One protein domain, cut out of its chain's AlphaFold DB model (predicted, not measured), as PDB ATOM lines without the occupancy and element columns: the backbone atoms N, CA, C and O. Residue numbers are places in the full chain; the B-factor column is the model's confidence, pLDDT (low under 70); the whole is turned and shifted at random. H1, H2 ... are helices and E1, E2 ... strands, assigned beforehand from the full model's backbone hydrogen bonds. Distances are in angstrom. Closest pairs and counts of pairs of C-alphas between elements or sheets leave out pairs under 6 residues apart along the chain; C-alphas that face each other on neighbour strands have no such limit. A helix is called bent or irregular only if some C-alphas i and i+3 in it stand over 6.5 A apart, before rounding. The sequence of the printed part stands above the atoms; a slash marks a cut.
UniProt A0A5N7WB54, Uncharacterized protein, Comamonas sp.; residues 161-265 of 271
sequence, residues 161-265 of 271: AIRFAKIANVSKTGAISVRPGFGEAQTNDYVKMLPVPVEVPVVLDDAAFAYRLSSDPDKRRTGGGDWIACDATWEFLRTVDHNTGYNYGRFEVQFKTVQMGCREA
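AT A GLANCE: This is residues 161 to 265 of the 271 residues of an uncharacterized protein of Comamonas sp. (UniProt A0A5N7WB54). One strongly curled sheet of five strands forms a trough like part of a barrel, with the long, bent hairpin E4 and E5 running along it and the two short helices H1 and H2 packed at one end. The loop between E4 and E5 makes the opposite end, and residues 200 to 201, beyond E3, pair with the other edge strand, E2. The printed part has 105 residues with two named helices and five named strands, in the order E1, E2, E3, H1, H2, E4, E5; the sheet's order is E2, E1, E4, E5, E3, mixed, and the class is mixed, helices and strands. It is only just compact, close to loose, with a radius of gyration of the C-alphas of 15.1 A, and elongated, spanning 46 by 27 by 21 A.

IN THESE COORDINATES: E1, residues 161 to 170, begins at C-alpha 161 (-44.462, -18.973, 5.444), is 24.8 A long and bends by 70 degrees at residue 165. E2 is residues 176 to 178 and E3 is residues 191 to 195. H1, residues 207 to 215, begins at C-alpha 207 (-24.910, -10.215, 16.605), and H2 is residues 217 to 222. E4, residues 224 to 241, is 31.7 A long and bends by 109 degrees at residue 227. E5, residues 251 to 264, is 32.5 A long, bends by 80 degrees at residue 258 and ends at C-alpha 264 (-33.233, -4.974, 12.740).

HOW THE PARTS SIT: E2 and E1 form an antiparallel hairpin, with N 169 and O 177 2.8 A apart. E1 is antiparallel to E4, with N 162 and O 232 at 2.8 A. E4 and E5 form an antiparallel hairpin, with N 233 and O 259 at 2.8 A. E5 is parallel to E3, with N 253 and O 192 at 2.8 A. H1 is on the sheet at a height of 8.5 A, only just over E1 with 3 of its C-alphas, and runs along the strands, at 5 degrees to E1 on the local plane; the closest C-alphas of H1 and E1 are those of Ser 214 and Val 170, 6.5 A. H2 is on the sheet at a height of 6.1 A, only just over E4 with 3 of its C-alphas, and stands up from the sheet; the closest C-alphas of H2 and E4 are those of Lys 219 and Gly 225, 5.4 A. H1 and H2 are close but not clearly touching, at a steep tilt of 65 degrees. In H1 and H2 every O i to N i+4 pair is within hydrogen-bond range.

THE WHOLE: The two C-alphas farthest apart are those of Ala 208 and Gly 245, 48.6 A. The printed part has no cut. The links E2 to E3 and E3 to H1 are long. The mean pLDDT of the printed part is 83.7, and residues 181 to 189 and 244 to 249 are under 70.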
ATOM      1  N   ALA A 161     -45.449 -20.041   5.350       87.50
ATOM      2  CA  ALA A 161     -44.462 -18.973   5.444       87.50
ATOM      3  C   ALA A 161     -45.156 -17.646   5.765       87.50
ATOM      4  O   ALA A 161     -46.160 -17.301   5.139       87.50
ATOM      5  N   ILE A 162     -44.614 -16.888   6.713       85.69
ATOM      6  CA  ILE A 162     -45.139 -15.587   7.127       85.69
ATOM      7  C   ILE A 162     -44.021 -14.551   7.238       85.69
ATOM      8  O   ILE A 162     -42.858 -14.885   7.472       85.69
ATOM      9  N   ARG A 163     -44.401 -13.276   7.131       85.31
ATOM     10  CA  ARG A 163     -43.522 -12.129   7.368       85.31
ATOM     11  C   ARG A 163     -44.233 -11.100   8.225       85.31
ATOM     12  O   ARG A 163     -45.389 -10.772   7.962       85.31
ATOM     13  N   PHE A 164     -43.528 -10.564   9.210       83.94
ATOM     14  CA  PHE A 164     -44.060  -9.535  10.098       83.94
ATOM     15  C   PHE A 164     -42.959  -8.617  10.618       83.94
ATOM     16  O   PHE A 164     -41.784  -8.974  10.617       83.94
ATOM     17  N   ALA A 165     -43.348  -7.432  11.082       85.56
ATOM     18  CA  ALA A 165     -42.477  -6.541  11.832       85.56
ATOM     19  C   ALA A 165     -43.157  -6.180  13.151       85.56
ATOM     20  O   ALA A 165     -44.343  -5.852  13.148       85.56
ATOM     21  N   LYS A 166     -42.430  -6.279  14.268       86.00
ATOM     22  CA  LYS A 166     -42.918  -5.949  15.616       86.00
ATOM     23  C   LYS A 166     -41.785  -5.466  16.510       86.00
ATOM     24  O   LYS A 166     -40.618  -5.709  16.227       86.00
ATOM     25  N   ILE A 167     -42.146  -4.801  17.602       88.06
ATOM     26  CA  ILE A 167     -41.217  -4.489  18.688       88.06
ATOM     27  C   ILE A 167     -40.863  -5.800  19.402       88.06
ATOM     28  O   ILE A 167     -41.759  -6.560  19.779       88.06
ATOM     29  N   ALA A 168     -39.569  -6.082  19.539       91.00
ATOM     30  CA  ALA A 168     -39.086  -7.224  20.309       91.00
ATOM     31  C   ALA A 168     -39.363  -7.022  21.807       91.00
ATOM     32  O   ALA A 168     -39.341  -5.897  22.293       91.00
ATOM     33  N   ASN A 169     -39.561  -8.100  22.551       91.94
ATOM     34  CA  ASN A 169     -39.541  -8.074  24.007       91.94
ATOM     35  C   ASN A 169     -38.125  -8.388  24.493       91.94
ATOM     36  O   ASN A 169     -37.455  -9.267  23.946       91.94
ATOM     37  N   VAL A 170     -37.674  -7.677  25.525       93.75
ATOM     38  CA  VAL A 170     -36.364  -7.898  26.151       93.75
ATOM     39  C   VAL A 170     -36.580  -8.188  27.628       93.75
ATOM     40  O   VAL A 170     -37.051  -7.339  28.379       93.75
ATOM     41  N   SER A 171     -36.255  -9.403  28.062       92.69
ATOM     42  CA  SER A 171     -36.388  -9.787  29.465       92.69
ATOM     43  C   SER A 171     -35.373  -9.049  30.349       92.69
ATOM     44  O   SER A 171     -34.366  -8.520  29.877       92.69
ATOM     45  N   LYS A 172     -35.560  -9.113  31.673       91.62
ATOM     46  CA  LYS A 172     -34.585  -8.585  32.648       91.62
ATOM     47  C   LYS A 172     -33.189  -9.208  32.508       91.62
ATOM     48  O   LYS A 172     -32.202  -8.563  32.850       91.62
ATOM     49  N   THR A 173     -33.101 -10.444  32.009       91.19
ATOM     50  CA  THR A 173     -31.832 -11.149  31.762       91.19
ATOM     51  C   THR A 173     -31.230 -10.841  30.388       91.19
ATOM     52  O   THR A 173     -30.154 -11.338  30.074       91.19
ATOM     53  N   GLY A 174     -31.898 -10.020  29.570       89.12
ATOM     54  CA  GLY A 174     -31.486  -9.701  28.203       89.12
ATOM     55  C   GLY A 174     -31.921 -10.732  27.159       89.12
ATOM     56  O   GLY A 174     -31.522 -10.621  26.003       89.12
ATOM     57  N   ALA A 175     -32.738 -11.724  27.528       91.81
ATOM     58  CA  ALA A 175     -33.299 -12.660  26.558       91.81
ATOM     59  C   ALA A 175     -34.288 -11.928  25.643       91.81
ATOM     60  O   ALA A 175     -35.141 -11.183  26.126       91.81
ATOM     61  N   ILE A 176     -34.166 -12.154  24.336       91.44
ATOM     62  CA  ILE A 176     -34.983 -11.487  23.325       91.44
ATOM     63  C   ILE A 176     -36.051 -12.461  22.830       91.44
ATOM     64  O   ILE A 176     -35.761 -13.591  22.424       91.44
ATOM     65  N   SER A 177     -37.293 -12.008  22.837       91.69
ATOM     66  CA  SER A 177     -38.450 -12.735  22.329       91.69
ATOM     67  C   SER A 177     -39.296 -11.825  21.451       91.69
ATOM     68  O   SER A 177     -39.156 -10.605  21.439       91.69
ATOM     69  N   VAL A 178     -40.192 -12.417  20.677       89.88
ATOM     70  CA  VAL A 178     -41.217 -11.677  19.947       89.88
ATOM     71  C   VAL A 178     -42.525 -12.427  20.064       89.88
ATOM     72  O   VAL A 178     -42.533 -13.633  20.288       89.88
ATOM     73  N   ARG A 179     -43.643 -11.730  19.897       87.62
ATOM     74  CA  ARG A 179     -44.935 -12.374  19.670       87.62
ATOM     75  C   ARG A 179     -45.188 -12.392  18.173       87.62
ATOM     76  O   ARG A 179     -45.551 -11.333  17.646       87.62
ATOM     77  N   PRO A 180     -44.960 -13.523  17.475       81.44
ATOM     78  CA  PRO A 180     -45.212 -13.591  16.049       81.44
ATOM     79  C   PRO A 180     -46.640 -13.139  15.769       81.44
ATOM     80  O   PRO A 180     -47.593 -13.568  16.417       81.44
ATOM     81  N   GLY A 181     -46.763 -12.176  14.867       68.81
ATOM     82  CA  GLY A 181     -48.031 -11.549  14.545       68.81
ATOM     83  C   GLY A 181     -48.309 -11.679  13.068       68.81
ATOM     84  O   GLY A 181     -47.390 -11.738  12.257       68.81
ATOM     85  N   PHE A 182     -49.586 -11.701  12.735       66.88
ATOM     86  CA  PHE A 182     -50.039 -11.774  11.365       66.88
ATOM     87  C   PHE A 182     -50.599 -10.411  10.970       66.88
ATOM     88  O   PHE A 182     -51.635 -10.006  11.487       66.88
ATOM     89  N   GLY A 183     -49.873  -9.677  10.122       60.56
ATOM     90  CA  GLY A 183     -50.257  -8.331   9.678       60.56
ATOM     91  C   GLY A 183     -50.760  -7.397  10.792       60.56
ATOM     92  O   GLY A 183     -50.275  -7.427  11.925       60.56
ATOM     93  N   GLU A 184     -51.754  -6.575  10.444       52.44
ATOM     94  CA  GLU A 184     -52.526  -5.715  11.352       52.44
ATOM     95  C   GLU A 184     -53.648  -6.513  12.041       52.44
ATOM     96  O   GLU A 184     -54.820  -6.172  11.912       52.44
ATOM     97  N   ALA A 185     -53.321  -7.616  12.721       52.25
ATOM     98  CA  ALA A 185     -54.313  -8.360  13.499       52.25
ATOM     99  C   ALA A 185     -55.060  -7.401  14.440       52.25
ATOM    100  O   ALA A 185     -54.440  -6.762  15.300       52.25
ATOM    101  N   GLN A 186     -56.377  -7.294  14.273       50.62
ATOM    102  CA  GLN A 186     -57.208  -6.467  15.127       50.62
ATOM    103  C   GLN A 186     -57.627  -7.283  16.348       50.62
ATOM    104  O   GLN A 186     -57.873  -8.489  16.303       50.62
ATOM    105  N   THR A 187     -57.732  -6.625  17.498       52.03
ATOM    106  CA  THR A 187     -58.165  -7.272  18.750       52.03
ATOM    107  C   THR A 187     -59.551  -7.923  18.645       52.03
ATOM    108  O   THR A 187     -59.855  -8.831  19.425       52.03
ATOM    109  N   ASN A 188     -60.329  -7.512  17.639       58.00
ATOM    110  CA  ASN A 188     -61.729  -7.838  17.401       58.00
ATOM    111  C   ASN A 188     -61.946  -8.846  16.258       58.00
ATOM    112  O   ASN A 188     -63.065  -8.994  15.773       58.00
ATOM    113  N   ASP A 189     -60.911  -9.555  15.813       69.81
ATOM    114  CA  ASP A 189     -61.101 -10.562  14.768       69.81
ATOM    115  C   ASP A 189     -61.861 -11.787  15.296       69.81
ATOM    116  O   ASP A 189     -61.601 -12.291  16.396       69.81
ATOM    117  N   TYR A 190     -62.808 -12.273  14.491       75.12
ATOM    118  CA  TYR A 190     -63.651 -13.435  14.799       75.12
ATOM    119  C   TYR A 190     -62.842 -14.738  14.855       75.12
ATOM    120  O   TYR A 190     -63.022 -15.559  15.759       75.12
ATOM    121  N   VAL A 191     -61.902 -14.883  13.914       81.75
ATOM    122  CA  VAL A 191     -60.911 -15.959  13.861       81.75
ATOM    123  C   VAL A 191     -59.519 -15.376  14.076       81.75
ATOM    124  O   VAL A 191     -59.105 -14.461  13.364       81.75
ATOM    125  N   LYS A 192     -58.765 -15.955  15.011       83.31
ATOM    126  CA  LYS A 192     -57.373 -15.584  15.291       83.31
ATOM    127  C   LYS A 192     -56.407 -16.656  14.802       83.31
ATOM    128  O   LYS A 192     -56.619 -17.845  15.017       83.31
ATOM    129  N   MET A 193     -55.312 -16.235  14.182       85.12
ATOM    130  CA  MET A 193     -54.172 -17.105  13.891       85.12
ATOM    131  C   MET A 193     -53.083 -16.849  14.925       85.12
ATOM    132  O   MET A 193     -52.599 -15.723  15.033       85.12
ATOM    133  N   LEU A 194     -52.727 -17.871  15.702       84.88
ATOM    134  CA  LEU A 194     -51.890 -17.694  16.888       84.88
ATOM    135  C   LEU A 194     -50.730 -18.693  16.929       84.88
ATOM    136  O   LEU A 194     -50.952 -19.898  16.788       84.88
ATOM    137  N   PRO A 195     -49.493 -18.230  17.177       87.88
ATOM    138  CA  PRO A 195     -48.403 -19.121  17.535       87.88
ATOM    139  C   PRO A 195     -48.601 -19.671  18.959       87.88
ATOM    140  O   PRO A 195     -49.113 -18.988  19.847       87.88
ATOM    141  N   VAL A 196     -48.157 -20.906  19.185       89.00
ATOM    142  CA  VAL A 196     -48.086 -21.570  20.488       89.00
ATOM    143  C   VAL A 196     -46.645 -22.072  20.686       89.00
ATOM    144  O   VAL A 196     -46.199 -22.938  19.926       89.00
ATOM    145  N   PRO A 197     -45.896 -21.549  21.678       88.56
ATOM    146  CA  PRO A 197     -46.282 -20.473  22.597       88.56
ATOM    147  C   PRO A 197     -46.492 -19.123  21.884       88.56
ATOM    148  O   PRO A 197     -45.941 -18.884  20.812       88.56
ATOM    149  N   VAL A 198     -47.278 -18.235  22.508       84.94
ATOM    150  CA  VAL A 198     -47.590 -16.890  21.974       84.94
ATOM    151  C   VAL A 198     -46.332 -16.039  21.826       84.94
ATOM    152  O   VAL A 198     -46.222 -15.227  20.909       84.94
ATOM    153  N   GLU A 199     -45.390 -16.218  22.743       86.81
ATOM    154  CA  GLU A 199     -44.115 -15.526  22.765       86.81
ATOM    155  C   GLU A 199     -43.004 -16.512  22.429       86.81
ATOM    156  O   GLU A 199     -42.845 -17.540  23.087       86.81
ATOM    157  N   VAL A 200     -42.269 -16.210  21.364       88.75
ATOM    158  CA  VAL A 200     -41.269 -17.096  20.779       88.75
ATOM    159  C   VAL A 200     -39.893 -16.451  20.943       88.75
ATOM    160  O   VAL A 200     -39.722 -15.289  20.558       88.75
ATOM    161  N   PRO A 201     -38.907 -17.167  21.512       89.38
ATOM    162  CA  PRO A 201     -37.527 -16.699  21.556       89.38
ATOM    163  C   PRO A 201     -37.005 -16.410  20.147       89.38
ATOM    164  O   PRO A 201     -37.242 -17.190  19.222       89.38
ATOM    165  N   VAL A 202     -36.285 -15.303  19.984       84.94
ATOM    166  CA  VAL A 202     -35.689 -14.924  18.698       84.94
ATOM    167  C   VAL A 202     -34.175 -14.931  18.789       84.94
ATOM    168  O   VAL A 202     -33.581 -14.468  19.760       84.94
ATOM    169  N   VAL A 203     -33.544 -15.414  17.724       78.50
ATOM    170  CA  VAL A 203     -32.136 -15.144  17.454       78.50
ATOM    171  C   VAL A 203     -32.102 -14.120  16.333       78.50
ATOM    172  O   VAL A 203     -32.708 -14.328  15.285       78.50
ATOM    173  N   LEU A 204     -31.428 -13.000  16.581       83.62
ATOM    174  CA  LEU A 204     -31.260 -11.949  15.586       83.62
ATOM    175  C   LEU A 204     -30.057 -12.267  14.696       83.62
ATOM    176  O   LEU A 204     -29.025 -12.733  15.183       83.62
ATOM    177  N   ASP A 205     -30.196 -11.995  13.400       80.44
ATOM    178  CA  ASP A 205     -29.176 -12.311  12.393       80.44
ATOM    179  C   ASP A 205     -27.870 -11.521  12.625       80.44
ATOM    180  O   ASP A 205     -26.764 -12.039  12.423       80.44
ATOM    181  N   ASP A 206     -28.008 -10.275  13.094       85.00
ATOM    182  CA  ASP A 206     -26.921  -9.363  13.456       85.00
ATOM    183  C   ASP A 206     -26.585  -9.483  14.952       85.00
ATOM    184  O   ASP A 206     -27.359  -9.085  15.826       85.00
ATOM    185  N   ALA A 207     -25.393 -10.012  15.243       85.50
ATOM    186  CA  ALA A 207     -24.910 -10.215  16.605       85.50
ATOM    187  C   ALA A 207     -24.614  -8.903  17.352       85.50
ATOM    188  O   ALA A 207     -24.796  -8.850  18.568       85.50
ATOM    189  N   ALA A 208     -24.183  -7.847  16.653       87.88
ATOM    190  CA  ALA A 208     -23.914  -6.550  17.267       87.88
ATOM    191  C   ALA A 208     -25.223  -5.865  17.666       87.88
ATOM    192  O   ALA A 208     -25.344  -5.352  18.781       87.88
ATOM    193  N   PHE A 209     -26.234  -5.931  16.793       87.88
ATOM    194  CA  PHE A 209     -27.584  -5.486  17.129       87.88
ATOM    195  C   PHE A 209     -28.168  -6.288  18.298       87.88
ATOM    196  O   PHE A 209     -28.662  -5.699  19.260       87.88
ATOM    197  N   ALA A 210     -28.049  -7.620  18.259       88.12
ATOM    198  CA  ALA A 210     -28.514  -8.494  19.333       88.12
ATOM    199  C   ALA A 210     -27.866  -8.154  20.678       88.12
ATOM    200  O   ALA A 210     -28.556  -8.068  21.693       88.12
ATOM    201  N   TYR A 211     -26.550  -7.933  20.691       90.44
ATOM    202  CA  TYR A 211     -25.829  -7.544  21.895       90.44
ATOM    203  C   TYR A 211     -26.304  -6.184  22.412       90.44
ATOM    204  O   TYR A 211     -26.681  -6.078  23.575       90.44
ATOM    205  N   ARG A 212     -26.382  -5.163  21.550       91.88
ATOM    206  CA  ARG A 212     -26.873  -3.830  21.931       91.88
ATOM    207  C   ARG A 212     -28.257  -3.915  22.570       91.88
ATOM    208  O   ARG A 212     -28.422  -3.483  23.704       91.88
ATOM    209  N   LEU A 213     -29.207  -4.553  21.888       89.38
ATOM    210  CA  LEU A 213     -30.582  -4.685  22.362       89.38
ATOM    211  C   LEU A 213     -30.680  -5.499  23.661       89.38
ATOM    212  O   LEU A 213     -31.385  -5.106  24.586       89.38
ATOM    213  N   SER A 214     -29.963  -6.623  23.745       91.44
ATOM    214  CA  SER A 214     -29.970  -7.469  24.940       91.44
ATOM    215  C   SER A 214     -29.250  -6.836  26.120       91.44
ATOM    216  O   SER A 214     -29.556  -7.223  27.238       91.44
ATOM    217  N   SER A 215     -28.297  -5.923  25.910       92.44
ATOM    218  CA  SER A 215     -27.474  -5.285  26.953       92.44
ATOM    219  C   SER A 215     -28.061  -3.986  27.506       92.44
ATOM    220  O   SER A 215     -27.677  -3.567  28.596       92.44
ATOM    221  N   ASP A 216     -29.011  -3.388  26.787       92.25
ATOM    222  CA  ASP A 216     -29.586  -2.090  27.120       92.25
ATOM    223  C   ASP A 216     -30.410  -2.153  28.430       92.25
ATOM    224  O   ASP A 216     -31.423  -2.864  28.506       92.25
ATOM    225  N   PRO A 217     -29.996  -1.425  29.488       90.25
ATOM    226  CA  PRO A 217     -30.658  -1.469  30.788       90.25
ATOM    227  C   PRO A 217     -32.080  -0.896  30.753       90.25
ATOM    228  O   PRO A 217     -32.939  -1.372  31.501       90.25
ATOM    229  N   ASP A 218     -32.369   0.071  29.879       90.88
ATOM    230  CA  ASP A 218     -33.704   0.655  29.750       90.88
ATOM    231  C   ASP A 218     -34.667  -0.317  29.072       90.88
ATOM    232  O   ASP A 218     -35.807  -0.485  29.526       90.88
ATOM    233  N   LYS A 219     -34.199  -1.030  28.043       89.94
ATOM    234  CA  LYS A 219     -34.979  -2.080  27.367       89.94
ATOM    235  C   LYS A 219     -35.268  -3.245  28.314       89.94
ATOM    236  O   LYS A 219     -36.413  -3.674  28.429       89.94
ATOM    237  N   ARG A 220     -34.271  -3.683  29.093       90.31
ATOM    238  CA  ARG A 220     -34.440  -4.713  30.144       90.31
ATOM    239  C   ARG A 220     -35.407  -4.292  31.253       90.31
ATOM    240  O   ARG A 220     -36.108  -5.138  31.807       90.31
ATOM    241  N   ARG A 221     -35.421  -3.004  31.615       88.62
ATOM    242  CA  ARG A 221     -36.302  -2.450  32.656       88.62
ATOM    243  C   ARG A 221     -37.750  -2.349  32.185       88.62
ATOM    244  O   ARG A 221     -38.656  -2.684  32.941       88.62
ATOM    245  N   THR A 222     -37.957  -1.865  30.966       88.38
ATOM    246  CA  THR A 222     -39.292  -1.605  30.397       88.38
ATOM    247  C   THR A 222     -39.919  -2.845  29.763       88.38
ATOM    248  O   THR A 222     -41.135  -2.896  29.600       88.38
ATOM    249  N   GLY A 223     -39.111  -3.846  29.404       84.88
ATOM    250  CA  GLY A 223     -39.551  -5.040  28.687       84.88
ATOM    251  C   GLY A 223     -39.737  -4.827  27.181       84.88
ATOM    252  O   GLY A 223     -39.917  -5.802  26.455       84.88
ATOM    253  N   GLY A 224     -39.684  -3.577  26.704       85.19
ATOM    254  CA  GLY A 224     -39.867  -3.206  25.304       85.19
ATOM    255  C   GLY A 224     -38.533  -2.998  24.599       85.19
ATOM    256  O   GLY A 224     -37.688  -2.253  25.083       85.19
ATOM    257  N   GLY A 225     -38.353  -3.656  23.458       87.88
ATOM    258  CA  GLY A 225     -37.152  -3.647  22.629       87.88
ATOM    259  C   GLY A 225     -37.173  -2.612  21.501       87.88
ATOM    260  O   GLY A 225     -37.763  -1.536  21.622       87.88
ATOM    261  N   ASP A 226     -36.509  -2.948  20.397       88.25
ATOM    262  CA  ASP A 226     -36.554  -2.210  19.131       88.25
ATOM    263  C   ASP A 226     -37.404  -2.962  18.100       88.25
ATOM    264  O   ASP A 226     -37.737  -4.140  18.275       88.25
ATOM    265  N   TRP A 227     -37.765  -2.278  17.013       88.44
ATOM    266  CA  TRP A 227     -38.464  -2.903  15.896       88.44
ATOM    267  C   TRP A 227     -37.573  -3.925  15.190       88.44
ATOM    268  O   TRP A 227     -36.453  -3.629  14.768       88.44
ATOM    269  N   ILE A 228     -38.113  -5.125  15.008       86.88
ATOM    270  CA  ILE A 228     -37.497  -6.211  14.254       86.88
ATOM    271  C   ILE A 228     -38.436  -6.667  13.143       86.88
ATOM    272  O   ILE A 228     -39.656  -6.655  13.301       86.88
ATOM    273  N   ALA A 229     -37.860  -7.060  12.013       88.12
ATOM    274  CA  ALA A 229     -38.563  -7.695  10.909       88.12
ATOM    275  C   ALA A 229     -38.194  -9.176  10.883       88.12
ATOM    276  O   ALA A 229     -37.010  -9.513  10.917       88.12
ATOM    277  N   CYS A 230     -39.197 -10.041  10.815       84.81
ATOM    278  CA  CYS A 230     -39.035 -11.480  10.918       84.81
ATOM    279  C   CYS A 230     -39.672 -12.200   9.731       84.81
ATOM    280  O   CYS A 230     -40.776 -11.863   9.293       84.81
ATOM    281  N   ASP A 231     -38.972 -13.228   9.271       87.50
ATOM    282  CA  ASP A 231     -39.456 -14.256   8.362       87.50
ATOM    283  C   ASP A 231     -39.602 -15.546   9.184       87.50
ATOM    284  O   ASP A 231     -38.656 -15.968   9.856       87.50
ATOM    285  N   ALA A 232     -40.785 -16.159   9.182       86.06
ATOM    286  CA  ALA A 232     -41.040 -17.369   9.959       86.06
ATOM    287  C   ALA A 232     -41.780 -18.430   9.147       86.06
ATOM    288  O   ALA A 232     -42.584 -18.123   8.269       86.06
ATOM    289  N   THR A 233     -41.517 -19.691   9.483       88.88
ATOM    290  CA  THR A 233     -42.311 -20.833   9.040       88.88
ATOM    291  C   THR A 233     -43.101 -21.359  10.226       88.88
ATOM    292  O   THR A 233     -42.553 -21.661  11.292       88.88
ATOM    293  N   TRP A 234     -44.405 -21.460  10.026       90.19
ATOM    294  CA  TRP A 234     -45.366 -22.004  10.965       90.19
ATOM    295  C   TRP A 234     -45.821 -23.378  10.517       90.19
ATOM    296  O   TRP A 234     -46.067 -23.595   9.337       90.19
ATOM    297  N   GLU A 235     -45.973 -24.290  11.463       92.62
ATOM    298  CA  GLU A 235     -46.586 -25.593  11.246       92.62
ATOM    299  C   GLU A 235     -47.935 -25.631  11.959       92.62
ATOM    300  O   GLU A 235     -48.050 -25.181  13.102       92.62
ATOM    301  N   PHE A 236     -48.973 -26.105  11.274       93.75
ATOM    302  CA  PHE A 236     -50.306 -26.212  11.857       93.75
ATOM    303  C   PHE A 236     -50.296 -27.163  13.059       93.75
ATOM    304  O   PHE A 236     -49.761 -28.265  12.977       93.75
ATOM    305  N   LEU A 237     -50.911 -26.738  14.164       94.00
ATOM    306  CA  LEU A 237     -51.080 -27.570  15.356       94.00
ATOM    307  C   LEU A 237     -52.508 -28.084  15.479       94.00
ATOM    308  O   LEU A 237     -52.737 -29.289  15.525       94.00
ATOM    309  N   ARG A 238     -53.465 -27.163  15.603       94.38
ATOM    310  CA  ARG A 238     -54.880 -27.476  15.830       94.38
ATOM    311  C   ARG A 238     -55.761 -26.258  15.600       94.38
ATOM    312  O   ARG A 238     -55.281 -25.126  15.560       94.38
ATOM    313  N   THR A 239     -57.061 -26.495  15.522       92.81
ATOM    314  CA  THR A 239     -58.091 -25.457  15.614       92.81
ATOM    315  C   THR A 239     -58.788 -25.514  16.969       92.81
ATOM    316  O   THR A 239     -58.926 -26.596  17.541       92.81
ATOM    317  N   VAL A 240     -59.239 -24.367  17.473       89.25
ATOM    318  CA  VAL A 240     -60.007 -24.259  18.724       89.25
ATOM    319  C   VAL A 240     -61.298 -23.486  18.456       89.25
ATOM    320  O   VAL A 240     -61.262 -22.450  17.796       89.25
ATOM    321  N   ASP A 241     -62.419 -23.988  18.974       87.81
ATOM    322  CA  ASP A 241     -63.685 -23.261  19.121       87.81
ATOM    323  C   ASP A 241     -63.922 -23.077  20.619       87.81
ATOM    324  O   ASP A 241     -64.139 -24.050  21.340       87.81
ATOM    325  N   HIS A 242     -63.837 -21.838  21.096       82.81
ATOM    326  CA  HIS A 242     -64.009 -21.530  22.515       82.81
ATOM    327  C   HIS A 242     -65.468 -21.652  22.971       82.81
ATOM    328  O   HIS A 242     -65.724 -21.697  24.168       82.81
ATOM    329  N   ASN A 243     -66.434 -21.726  22.045       72.25
ATOM    330  CA  ASN A 243     -67.868 -21.838  22.329       72.25
ATOM    331  C   ASN A 243     -68.390 -20.820  23.372       72.25
ATOM    332  O   ASN A 243     -69.310 -21.100  24.137       72.25
ATOM    333  N   THR A 244     -67.791 -19.629  23.427       62.03
ATOM    334  CA  THR A 244     -67.972 -18.673  24.532       62.03
ATOM    335  C   THR A 244     -69.140 -17.700  24.356       62.03
ATOM    336  O   THR A 244     -69.321 -16.823  25.191       62.03
ATOM    337  N   GLY A 245     -69.932 -17.782  23.281       57.41
ATOM    338  CA  GLY A 245     -71.019 -16.824  23.001       57.41
ATOM    339  C   GLY A 245     -70.562 -15.391  22.661       57.41
ATOM    340  O   GLY A 245     -71.361 -14.600  22.169       57.41
ATOM    341  N   TYR A 246     -69.281 -15.058  22.855       55.78
ATOM    342  CA  TYR A 246     -68.666 -13.807  22.413       55.78
ATOM    343  C   TYR A 246     -68.232 -13.893  20.944       55.78
ATOM    344  O   TYR A 246     -67.735 -14.921  20.487       55.78
ATOM    345  N   ASN A 247     -68.377 -12.788  20.207       58.34
ATOM    346  CA  ASN A 247     -67.989 -12.711  18.794       58.34
ATOM    347  C   ASN A 247     -66.477 -12.516  18.583       58.34
ATOM    348  O   ASN A 247     -65.980 -12.748  17.490       58.34
ATOM    349  N   TYR A 248     -65.710 -12.115  19.596       62.22
ATOM    350  CA  TYR A 248     -64.294 -11.782  19.412       62.22
ATOM    351  C   TYR A 248     -63.378 -12.929  19.820       62.22
ATOM    352  O   TYR A 248     -63.418 -13.383  20.960       62.22
ATOM    353  N   GLY A 249     -62.525 -13.380  18.895       68.31
ATOM    354  CA  GLY A 249     -61.586 -14.473  19.137       68.31
ATOM    355  C   GLY A 249     -62.250 -15.793  19.521       68.31
ATOM    356  O   GLY A 249     -61.639 -16.576  20.238       68.31
ATOM    357  N   ARG A 250     -63.489 -16.039  19.072       78.88
ATOM    358  CA  ARG A 250     -64.201 -17.299  19.327       78.88
ATOM    359  C   ARG A 250     -63.438 -18.493  18.765       78.88
ATOM    360  O   ARG A 250     -63.433 -19.563  19.369       78.88
ATOM    361  N   PHE A 251     -62.813 -18.296  17.609       85.62
ATOM    362  CA  PHE A 251     -62.113 -19.335  16.881       85.62
ATOM    363  C   PHE A 251     -60.624 -19.049  16.795       85.62
ATOM    364  O   PHE A 251     -60.201 -17.911  16.568       85.62
ATOM    365  N   GLU A 252     -59.827 -20.106  16.894       88.06
ATOM    366  CA  GLU A 252     -58.384 -20.028  16.723       88.06
ATOM    367  C   GLU A 252     -57.878 -21.073  15.741       88.06
ATOM    368  O   GLU A 252     -58.313 -22.228  15.737       88.06
ATOM    369  N   VAL A 253     -56.886 -20.673  14.954       90.62
ATOM    370  CA  VAL A 253     -55.985 -21.579  14.250       90.62
ATOM    371  C   VAL A 253     -54.619 -21.443  14.907       90.62
ATOM    372  O   VAL A 253     -53.991 -20.385  14.847       90.62
ATOM    373  N   GLN A 254     -54.188 -22.504  15.580       92.00
ATOM    374  CA  GLN A 254     -52.954 -22.523  16.351       92.00
ATOM    375  C   GLN A 254     -51.809 -23.118  15.534       92.00
ATOM    376  O   GLN A 254     -51.975 -24.121  14.833       92.00
ATOM    377  N   PHE A 255     -50.632 -22.514  15.672       92.69
ATOM    378  CA  PHE A 255     -49.425 -22.869  14.935       92.69
ATOM    379  C   PHE A 255     -48.225 -23.037  15.859       92.69
ATOM    380  O   PHE A 255     -48.093 -22.335  16.855       92.69
ATOM    381  N   LYS A 256     -47.290 -23.907  15.491       92.31
ATOM    382  CA  LYS A 256     -45.948 -23.955  16.070       92.31
ATOM    383  C   LYS A 256     -45.009 -23.173  15.169       92.31
ATOM    384  O   LYS A 256     -44.969 -23.416  13.966       92.31
ATOM    385  N   THR A 257     -44.203 -22.285  15.740       89.50
ATOM    386  CA  THR A 257     -43.091 -21.695  14.983       89.50
ATOM    387  C   THR A 257     -41.980 -22.735  14.864       89.50
ATOM    388  O   THR A 257     -41.408 -23.132  15.878       89.50
ATOM    389  N   VAL A 258     -41.711 -23.215  13.647       88.75
ATOM    390  CA  VAL A 258     -40.675 -24.233  13.384       88.75
ATOM    391  C   VAL A 258     -39.355 -23.617  12.938       88.75
ATOM    392  O   VAL A 258     -38.295 -24.166  13.215       88.75
ATOM    393  N   GLN A 259     -39.412 -22.453  12.293       87.19
ATOM    394  CA  GLN A 259     -38.242 -21.677  11.909       87.19
ATOM    395  C   GLN A 259     -38.583 -20.195  11.995       87.19
ATOM    396  O   GLN A 259     -39.685 -19.794  11.623       87.19
ATOM    397  N   MET A 260     -37.641 -19.382  12.465       85.31
ATOM    398  CA  MET A 260     -37.776 -17.931  12.489       85.31
ATOM    399  C   MET A 260     -36.398 -17.284  12.391       85.31
ATOM    400  O   MET A 260     -35.492 -17.648  13.140       85.31
ATOM    401  N   GLY A 261     -36.258 -16.339  11.469       84.81
ATOM    402  CA  GLY A 261     -35.105 -15.453  11.350       84.81
ATOM    403  C   GLY A 261     -35.574 -14.011  11.474       84.81
ATOM    404  O   GLY A 261     -36.605 -13.648  10.906       84.81
ATOM    405  N   CYS A 262     -34.852 -13.206  12.246       85.62
ATOM    406  CA  CYS A 262     -35.236 -11.831  12.535       85.62
ATOM    407  C   CYS A 262     -34.041 -10.891  12.386       85.62
ATOM    408  O   CYS A 262     -32.920 -11.202  12.784       85.62
ATOM    409  N   ARG A 263     -34.310  -9.690  11.880       85.81
ATOM    410  CA  ARG A 263     -33.316  -8.633  11.671       85.81
ATOM    411  C   ARG A 263     -33.819  -7.293  12.186       85.81
ATOM    412  O   ARG A 263     -35.024  -7.100  12.340       85.81
ATOM    413  N   GLU A 264     -32.898  -6.365  12.425       85.25
ATOM    414  CA  GLU A 264     -33.233  -4.974  12.740       85.25
ATOM    415  C   GLU A 264     -34.145  -4.403  11.642       85.25
ATOM    416  O   GLU A 264     -33.798  -4.410  10.456       85.25
ATOM    417  N   ALA A 265     -35.322  -3.910  12.026       82.19
ATOM    418  CA  ALA A 265     -36.154  -3.141  11.117       82.19
ATOM    419  C   ALA A 265     -35.637  -1.704  11.143       82.19
ATOM    420  O   ALA A 265     -36.056  -0.898  11.973       82.19
TER     421      ALA A 265